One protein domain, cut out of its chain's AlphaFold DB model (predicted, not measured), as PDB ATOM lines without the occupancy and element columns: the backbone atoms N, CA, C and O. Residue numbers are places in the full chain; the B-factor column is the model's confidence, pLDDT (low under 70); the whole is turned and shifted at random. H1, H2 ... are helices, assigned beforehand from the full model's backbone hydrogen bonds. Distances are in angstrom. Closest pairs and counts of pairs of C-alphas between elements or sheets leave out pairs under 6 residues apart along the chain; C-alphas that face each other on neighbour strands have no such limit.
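This is residues 42 to 92 of the 92 residues of the protein "Hydantoinase B" of Bacillus sonorensis L12 (UniProt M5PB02). The longest helix, H3, stands beside a helical hairpin made by the two shorter helices, H1 and H2, and a long loop, residues 68 to 79, runs out from the end of H2 and folds back to the beginning of H3. H3 is near H2 but touches no helix. The printed part has 51 residues with three named helices, in the order H1, H2, H3, and no named strand; the class is all helix. It is compact, with a radius of gyration of the C-alphas of 9.9 A, yet elongated in outline, spanning 31 by 18 by 16 A.

H3, residues 80 to 91, and H2, residues 60 to 67, are near each other, with 8 pairs of C-alphas within 10 A and the closest at 8.1 A. H1, residues 46 to 54, touches H2; their closest C-alphas, those of Val 53 and Ile 60, are 6.3 A apart. H1 and H2 form a helical hairpin and run opposite ways at a steep tilt of 38 degrees. H1 and H3 are only just apart, the closest C-alphas being 8.1 A from each other. In H1, H2 and H3 every O i to N i+4 pair is within hydrogen-bond range.

H3 measures 16.5 A from C-alpha 80 to C-alpha 91, which is at (36.444, -14.733, -20.828). H1 measures 12.3 A and begins at C-alpha 46, at (48.910, -24.100, -24.610). H2 measures 10.2 A from C-alpha 60, at (54.066, -16.431, -32.108), to C-alpha 67.

The C-alphas farthest apart, those of Asn 55 and Ser 92, are 31.2 A from each other. The printed part has no cut. The link from H1 to H2 is tight, with 5 residues, and that from H2 to H3 is long, with 12. The mean pLDDT of the printed part is 96.0; residue 92, the chain's last, is under 70.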
ATOM      1  N   LEU A  42      40.495 -20.249 -27.152       96.38
ATOM      2  CA  LEU A  42      41.026 -20.009 -25.803       96.38
ATOM      3  C   LEU A  42      41.015 -21.262 -24.912       96.38
ATOM      4  O   LEU A  42      41.639 -21.262 -23.852       96.38
ATOM      5  N   GLU A  43      40.328 -22.327 -25.332       95.12
ATOM      6  CA  GLU A  43      40.286 -23.616 -24.634       95.12
ATOM      7  C   GLU A  43      41.339 -24.605 -25.159       95.12
ATOM      8  O   GLU A  43      41.554 -25.647 -24.543       95.12
ATOM      9  N   ARG A  44      42.039 -24.292 -26.265       96.62
ATOM     10  CA  ARG A  44      43.128 -25.140 -26.777       96.62
ATOM     11  C   ARG A  44      44.263 -25.211 -25.750       96.62
ATOM     12  O   ARG A  44      44.654 -24.190 -25.180       96.62
ATOM     13  N   GLU A  45      44.800 -26.407 -25.525       97.19
ATOM     14  CA  GLU A  45      45.962 -26.626 -24.649       97.19
ATOM     15  C   GLU A  45      47.156 -25.769 -25.120       97.19
ATOM     16  O   GLU A  45      47.499 -25.839 -26.307       97.19
ATOM     17  N   PRO A  46      47.773 -24.948 -24.247       97.94
ATOM     18  CA  PRO A  46      48.910 -24.100 -24.610       97.94
ATOM     19  C   PRO A  46      50.073 -24.856 -25.257       97.94
ATOM     20  O   PRO A  46      50.687 -24.346 -26.190       97.94
ATOM     21  N   GLU A  47      50.332 -26.085 -24.822       98.19
ATOM     22  CA  GLU A  47      51.392 -26.951 -25.336       98.19
ATOM     23  C   GLU A  47      51.145 -27.329 -26.798       98.19
ATOM     24  O   GLU A  47      52.057 -27.266 -27.613       98.19
ATOM     25  N   LYS A  48      49.890 -27.609 -27.169       98.06
ATOM     26  CA  LYS A  48      49.523 -27.874 -28.568       98.06
ATOM     27  C   LYS A  48      49.661 -26.631 -29.443       98.06
ATOM     28  O   LYS A  48      49.975 -26.752 -30.619       98.06
ATOM     29  N   VAL A  49      49.421 -25.443 -28.886       98.06
ATOM     30  CA  VAL A  49      49.658 -24.179 -29.602       98.06
ATOM     31  C   VAL A  49      51.155 -23.941 -29.785       98.06
ATOM     32  O   VAL A  49      51.564 -23.503 -30.854       98.06
ATOM     33  N   LEU A  50      51.979 -24.260 -28.783       98.38
ATOM     34  CA  LEU A  50      53.432 -24.219 -28.934       98.38
ATOM     35  C   LEU A  50      53.898 -25.194 -30.022       98.38
ATOM     36  O   LEU A  50      54.683 -24.791 -30.873       98.38
ATOM     37  N   ASP A  51      53.375 -26.421 -30.060       98.31
ATOM     38  CA  ASP A  51      53.669 -27.365 -31.143       98.31
ATOM     39  C   ASP A  51      53.279 -26.790 -32.515       98.31
ATOM     40  O   ASP A  51      54.049 -26.900 -33.467       98.31
ATOM     41  N   ASP A  52      52.119 -26.135 -32.631       97.38
ATOM     42  CA  ASP A  52      51.699 -25.479 -33.877       97.38
ATOM     43  C   ASP A  52      52.665 -24.345 -34.284       97.38
ATOM     44  O   ASP A  52      52.917 -24.150 -35.475       97.38
ATOM     45  N   VAL A  53      53.239 -23.628 -33.311       97.88
ATOM     46  CA  VAL A  53      54.259 -22.592 -33.545       97.88
ATOM     47  C   VAL A  53      55.589 -23.193 -33.982       97.88
ATOM     48  O   VAL A  53      56.185 -22.730 -34.953       97.88
ATOM     49  N   LEU A  54      56.040 -24.251 -33.310       97.75
ATOM     50  CA  LEU A  54      57.280 -24.951 -33.648       97.75
ATOM     51  C   LEU A  54      57.216 -25.612 -35.033       97.75
ATOM     52  O   LEU A  54      58.242 -25.746 -35.692       97.75
ATOM     53  N   ASN A  55      56.018 -25.999 -35.478       97.12
ATOM     54  CA  ASN A  55      55.771 -26.541 -36.815       97.12
ATOM     55  C   ASN A  55      55.420 -25.467 -37.862       97.12
ATOM     56  O   ASN A  55      55.011 -25.816 -38.967       97.12
ATOM     57  N   GLU A  56      55.553 -24.178 -37.529       95.38
ATOM     58  CA  GLU A  56      55.286 -23.035 -38.418       95.38
ATOM     59  C   GLU A  56      53.843 -22.963 -38.961       95.38
ATOM     60  O   GLU A  56      53.557 -22.239 -39.918       95.38
ATOM     61  N   PHE A  57      52.897 -23.673 -38.342       94.62
ATOM     62  CA  PHE A  57      51.475 -23.564 -38.678       94.62
ATOM     63  C   PHE A  57      50.845 -22.302 -38.090       94.62
ATOM     64  O   PHE A  57      49.887 -21.766 -38.649       94.62
ATOM     65  N   VAL A  58      51.379 -21.835 -36.963       96.62
ATOM     66  CA  VAL A  58      50.921 -20.656 -36.226       96.62
ATOM     67  C   VAL A  58      52.130 -19.766 -35.946       96.62
ATOM     68  O   VAL A  58      53.204 -20.246 -35.610       96.62
ATOM     69  N   SER A  59      51.989 -18.450 -36.086       97.81
ATOM     70  CA  SER A  59      53.045 -17.523 -35.666       97.81
ATOM     71  C   SER A  59      52.976 -17.279 -34.153       97.81
ATOM     72  O   SER A  59      51.917 -17.417 -33.545       97.81
ATOM     73  N   ILE A  60      54.075 -16.843 -33.528       98.06
ATOM     74  CA  ILE A  60      54.066 -16.431 -32.108       98.06
ATOM     75  C   ILE A  60      53.017 -15.332 -31.857       98.06
ATOM     76  O   ILE A  60      52.330 -15.333 -30.837       98.06
ATOM     77  N   GLU A  61      52.850 -14.415 -32.811       98.12
ATOM     78  CA  GLU A  61      51.833 -13.364 -32.744       98.12
ATOM     79  C   GLU A  61      50.410 -13.945 -32.771       98.12
ATOM     80  O   GLU A  61      49.590 -13.608 -31.916       98.12
ATOM     81  N   SER A  62      50.131 -14.873 -33.693       97.50
ATOM     82  CA  SER A  62      48.844 -15.573 -33.785       97.50
ATOM     83  C   SER A  62      48.568 -16.448 -32.560       97.50
ATOM     84  O   SER A  62      47.427 -16.519 -32.107       97.50
ATOM     85  N   ALA A  63      49.590 -17.055 -31.949       98.12
ATOM     86  CA  ALA A  63      49.440 -17.802 -30.699       98.12
ATOM     87  C   ALA A  63      48.837 -16.925 -29.586       98.12
ATOM     88  O   ALA A  63      47.890 -17.333 -28.904       98.12
ATOM     89  N   LEU A  64      49.311 -15.682 -29.456       98.12
ATOM     90  CA  LEU A  64      48.763 -14.715 -28.508       98.12
ATOM     91  C   LEU A  64      47.401 -14.176 -28.956       98.12
ATOM     92  O   LEU A  64      46.472 -14.064 -28.148       98.12
ATOM     93  N   HIS A  65      47.281 -13.780 -30.220       97.50
ATOM     94  CA  HIS A  65      46.077 -13.144 -30.735       97.50
ATOM     95  C   HIS A  65      44.887 -14.107 -30.715       97.50
ATOM     96  O   HIS A  65      43.886 -13.817 -30.061       97.50
ATOM     97  N   ASP A  66      45.031 -15.284 -31.319       96.94
ATOM     98  CA  ASP A  66      43.931 -16.218 -31.554       96.94
ATOM     99  C   ASP A  66      43.714 -17.158 -30.363       96.94
ATOM    100  O   ASP A  66      42.581 -17.372 -29.936       96.94
ATOM    101  N   TYR A  67      44.792 -17.674 -29.767       97.62
ATOM    102  CA  TYR A  67      44.709 -18.695 -28.712       97.62
ATOM    103  C   TYR A  67      44.953 -18.149 -27.299       97.62
ATOM    104  O   TYR A  67      44.762 -18.869 -26.311       97.62
ATOM    105  N   GLY A  68      45.377 -16.889 -27.170       98.00
ATOM    106  CA  GLY A  68      45.725 -16.283 -25.883       98.00
ATOM    107  C   GLY A  68      46.950 -16.912 -25.217       98.00
ATOM    108  O   GLY A  68      47.083 -16.796 -24.000       98.00
ATOM    109  N   VAL A  69      47.799 -17.609 -25.980       98.62
ATOM    110  CA  VAL A  69      49.009 -18.280 -25.489       98.62
ATOM    111  C   VAL A  69      50.204 -17.367 -25.697       98.62
ATOM    112  O   VAL A  69      50.460 -16.903 -26.803       98.62
ATOM    113  N   VAL A  70      50.931 -17.099 -24.620       98.50
ATOM    114  CA  VAL A  70      52.085 -16.202 -24.636       98.50
ATOM    115  C   VAL A  70      53.340 -17.056 -24.702       98.50
ATOM    116  O   VAL A  70      53.605 -17.824 -23.778       98.50
ATOM    117  N   ILE A  71      54.099 -16.921 -25.786       98.56
ATOM    118  CA  ILE A  71      55.353 -17.645 -26.012       98.56
ATOM    119  C   ILE A  71      56.486 -16.628 -26.054       98.56
ATOM    120  O   ILE A  71      56.386 -15.600 -26.725       98.56
ATOM    121  N   ASP A  72      57.550 -16.911 -25.317       97.62
ATOM    122  CA  ASP A  72      58.774 -16.124 -25.356       97.62
ATOM    123  C   ASP A  72      59.526 -16.408 -26.676       97.62
ATOM    124  O   ASP A  72      59.818 -17.570 -26.969       97.62
ATOM    125  N   PRO A  73      59.830 -15.390 -27.499       96.00
ATOM    126  CA  PRO A  73      60.428 -15.597 -28.818       96.00
ATOM    127  C   PRO A  73      61.911 -15.978 -28.781       96.00
ATOM    128  O   PRO A  73      62.423 -16.479 -29.780       96.00
ATOM    129  N   GLU A  74      62.611 -15.742 -27.670       96.94
ATOM    130  CA  GLU A  74      64.027 -16.091 -27.529       96.94
ATOM    131  C   GLU A  74      64.196 -17.537 -27.061       96.94
ATOM    132  O   GLU A  74      65.104 -18.243 -27.502       96.94
ATOM    133  N   THR A  75      63.315 -17.987 -26.168       97.38
ATOM    134  CA  THR A  75      63.409 -19.304 -25.522       97.38
ATOM    135  C   THR A  75      62.428 -20.334 -26.071       97.38
ATOM    136  O   THR A  75      62.606 -21.525 -25.820       97.38
ATOM    137  N   LEU A  76      61.400 -19.893 -26.806       96.56
ATOM    138  CA  LEU A  76      60.275 -20.711 -27.273       96.56
ATOM    139  C   LEU A  76      59.566 -21.460 -26.133       96.56
ATOM    140  O   LEU A  76      59.038 -22.554 -26.316       96.56
ATOM    141  N   ALA A  77      59.544 -20.856 -24.945       98.00
ATOM    142  CA  ALA A  77      58.837 -21.371 -23.784       98.00
ATOM    143  C   ALA A  77      57.487 -20.664 -23.600       98.00
ATOM    144  O   ALA A  77      57.345 -19.465 -23.853       98.00
ATOM    145  N   ILE A  78      56.493 -21.406 -23.109       98.38
ATOM    146  CA  ILE A  78      55.192 -20.843 -22.738       98.38
ATOM    147  C   ILE A  78      55.344 -20.036 -21.446       98.38
ATOM    148  O   ILE A  78      55.823 -20.537 -20.428       98.38
ATOM    149  N   ASN A  79      54.859 -18.797 -21.452       98.19
ATOM    150  CA  ASN A  79      54.648 -18.024 -20.237       98.19
ATOM    151  C   ASN A  79      53.267 -18.364 -19.664       98.19
ATOM    152  O   ASN A  79      52.250 -17.771 -20.041       98.19
ATOM    153  N   GLU A  80      53.220 -19.341 -18.757       97.44
ATOM    154  CA  GLU A  80      51.962 -19.823 -18.172       97.44
ATOM    155  C   GLU A  80      51.199 -18.735 -17.409       97.44
ATOM    156  O   GLU A  80      49.976 -18.621 -17.530       97.44
ATOM    157  N   ALA A  81      51.915 -17.916 -16.632       97.56
ATOM    158  CA  ALA A  81      51.306 -16.871 -15.816       97.56
ATOM    159  C   ALA A  81      50.593 -15.834 -16.695       97.56
ATOM    160  O   ALA A  81      49.435 -15.485 -16.442       97.56
ATOM    161  N   GLU A  82      51.259 -15.393 -17.761       97.56
ATOM    162  CA  GLU A  82      50.709 -14.410 -18.687       97.56
ATOM    163  C   GLU A  82      49.614 -15.011 -19.572       97.56
ATOM    164  O   GLU A  82      48.568 -14.391 -19.752       97.56
ATOM    165  N   THR A  83      49.782 -16.255 -20.031       97.88
ATOM    166  CA  THR A  83      48.745 -17.000 -20.768       97.88
ATOM    167  C   THR A  83      47.452 -17.080 -19.954       97.88
ATOM    168  O   THR A  83      46.367 -16.755 -20.444       97.88
ATOM    169  N   LYS A  84      47.551 -17.433 -18.665       97.06
ATOM    170  CA  LYS A  84      46.396 -17.479 -17.761       97.06
ATOM    171  C   LYS A  84      45.759 -16.101 -17.587       97.06
ATOM    172  O   LYS A  84      44.531 -15.990 -17.625       97.06
ATOM    173  N   ARG A  85      46.570 -15.052 -17.413       97.25
ATOM    174  CA  ARG A  85      46.098 -13.666 -17.278       97.25
ATOM    175  C   ARG A  85      45.323 -13.216 -18.518       97.25
ATOM    176  O   ARG A  85      44.193 -12.743 -18.388       97.25
ATOM    177  N   VAL A  86      45.899 -13.410 -19.705       96.69
ATOM    178  CA  VAL A  86      45.309 -13.033 -20.996       96.69
ATOM    179  C   VAL A  86      43.992 -13.770 -21.219       96.69
ATOM    180  O   VAL A  86      42.974 -13.126 -21.480       96.69
ATOM    181  N   ARG A  87      43.964 -15.095 -21.040       96.69
ATOM    182  CA  ARG A  87      42.733 -15.885 -21.201       96.69
ATOM    183  C   ARG A  87      41.644 -15.479 -20.210       96.69
ATOM    184  O   ARG A  87      40.502 -15.301 -20.617       96.69
ATOM    185  N   THR A  88      41.990 -15.234 -18.944       95.12
ATOM    186  CA  THR A  88      41.015 -14.780 -17.931       95.12
ATOM    187  C   THR A  88      40.396 -13.434 -18.315       95.12
ATOM    188  O   THR A  88      39.185 -13.268 -18.213       95.12
ATOM    189  N   SER A  89      41.196 -12.488 -18.826       93.75
ATOM    190  CA  SER A  89      40.688 -11.173 -19.251       93.75
ATOM    191  C   SER A  89      39.788 -11.193 -20.489       93.75
ATOM    192  O   SER A  89      39.095 -10.213 -20.728       93.75
ATOM    193  N   ARG A  90      39.807 -12.272 -21.279       89.81
ATOM    194  CA  ARG A  90      39.007 -12.410 -22.509       89.81
ATOM    195  C   ARG A  90      37.716 -13.204 -22.310       89.81
ATOM    196  O   ARG A  90      36.870 -13.211 -23.195       89.81
ATOM    197  N   ILE A  91      37.607 -13.912 -21.187       79.88
ATOM    198  CA  ILE A  91      36.444 -14.733 -20.828       79.88
ATOM    199  C   ILE A  91      35.490 -13.968 -19.886       79.88
ATOM    200  O   ILE A  91      34.332 -14.360 -19.752       79.88
ATOM    201  N   SER A  92      35.956 -12.881 -19.254       58.00
ATOM    202  CA  SER A  92      35.125 -11.956 -18.462       58.00
ATOM    203  C   SER A  92      34.350 -10.974 -19.330       58.00
ATOM    204  O   SER A  92      33.308 -10.515 -18.811       58.00
TER     205      SER A  92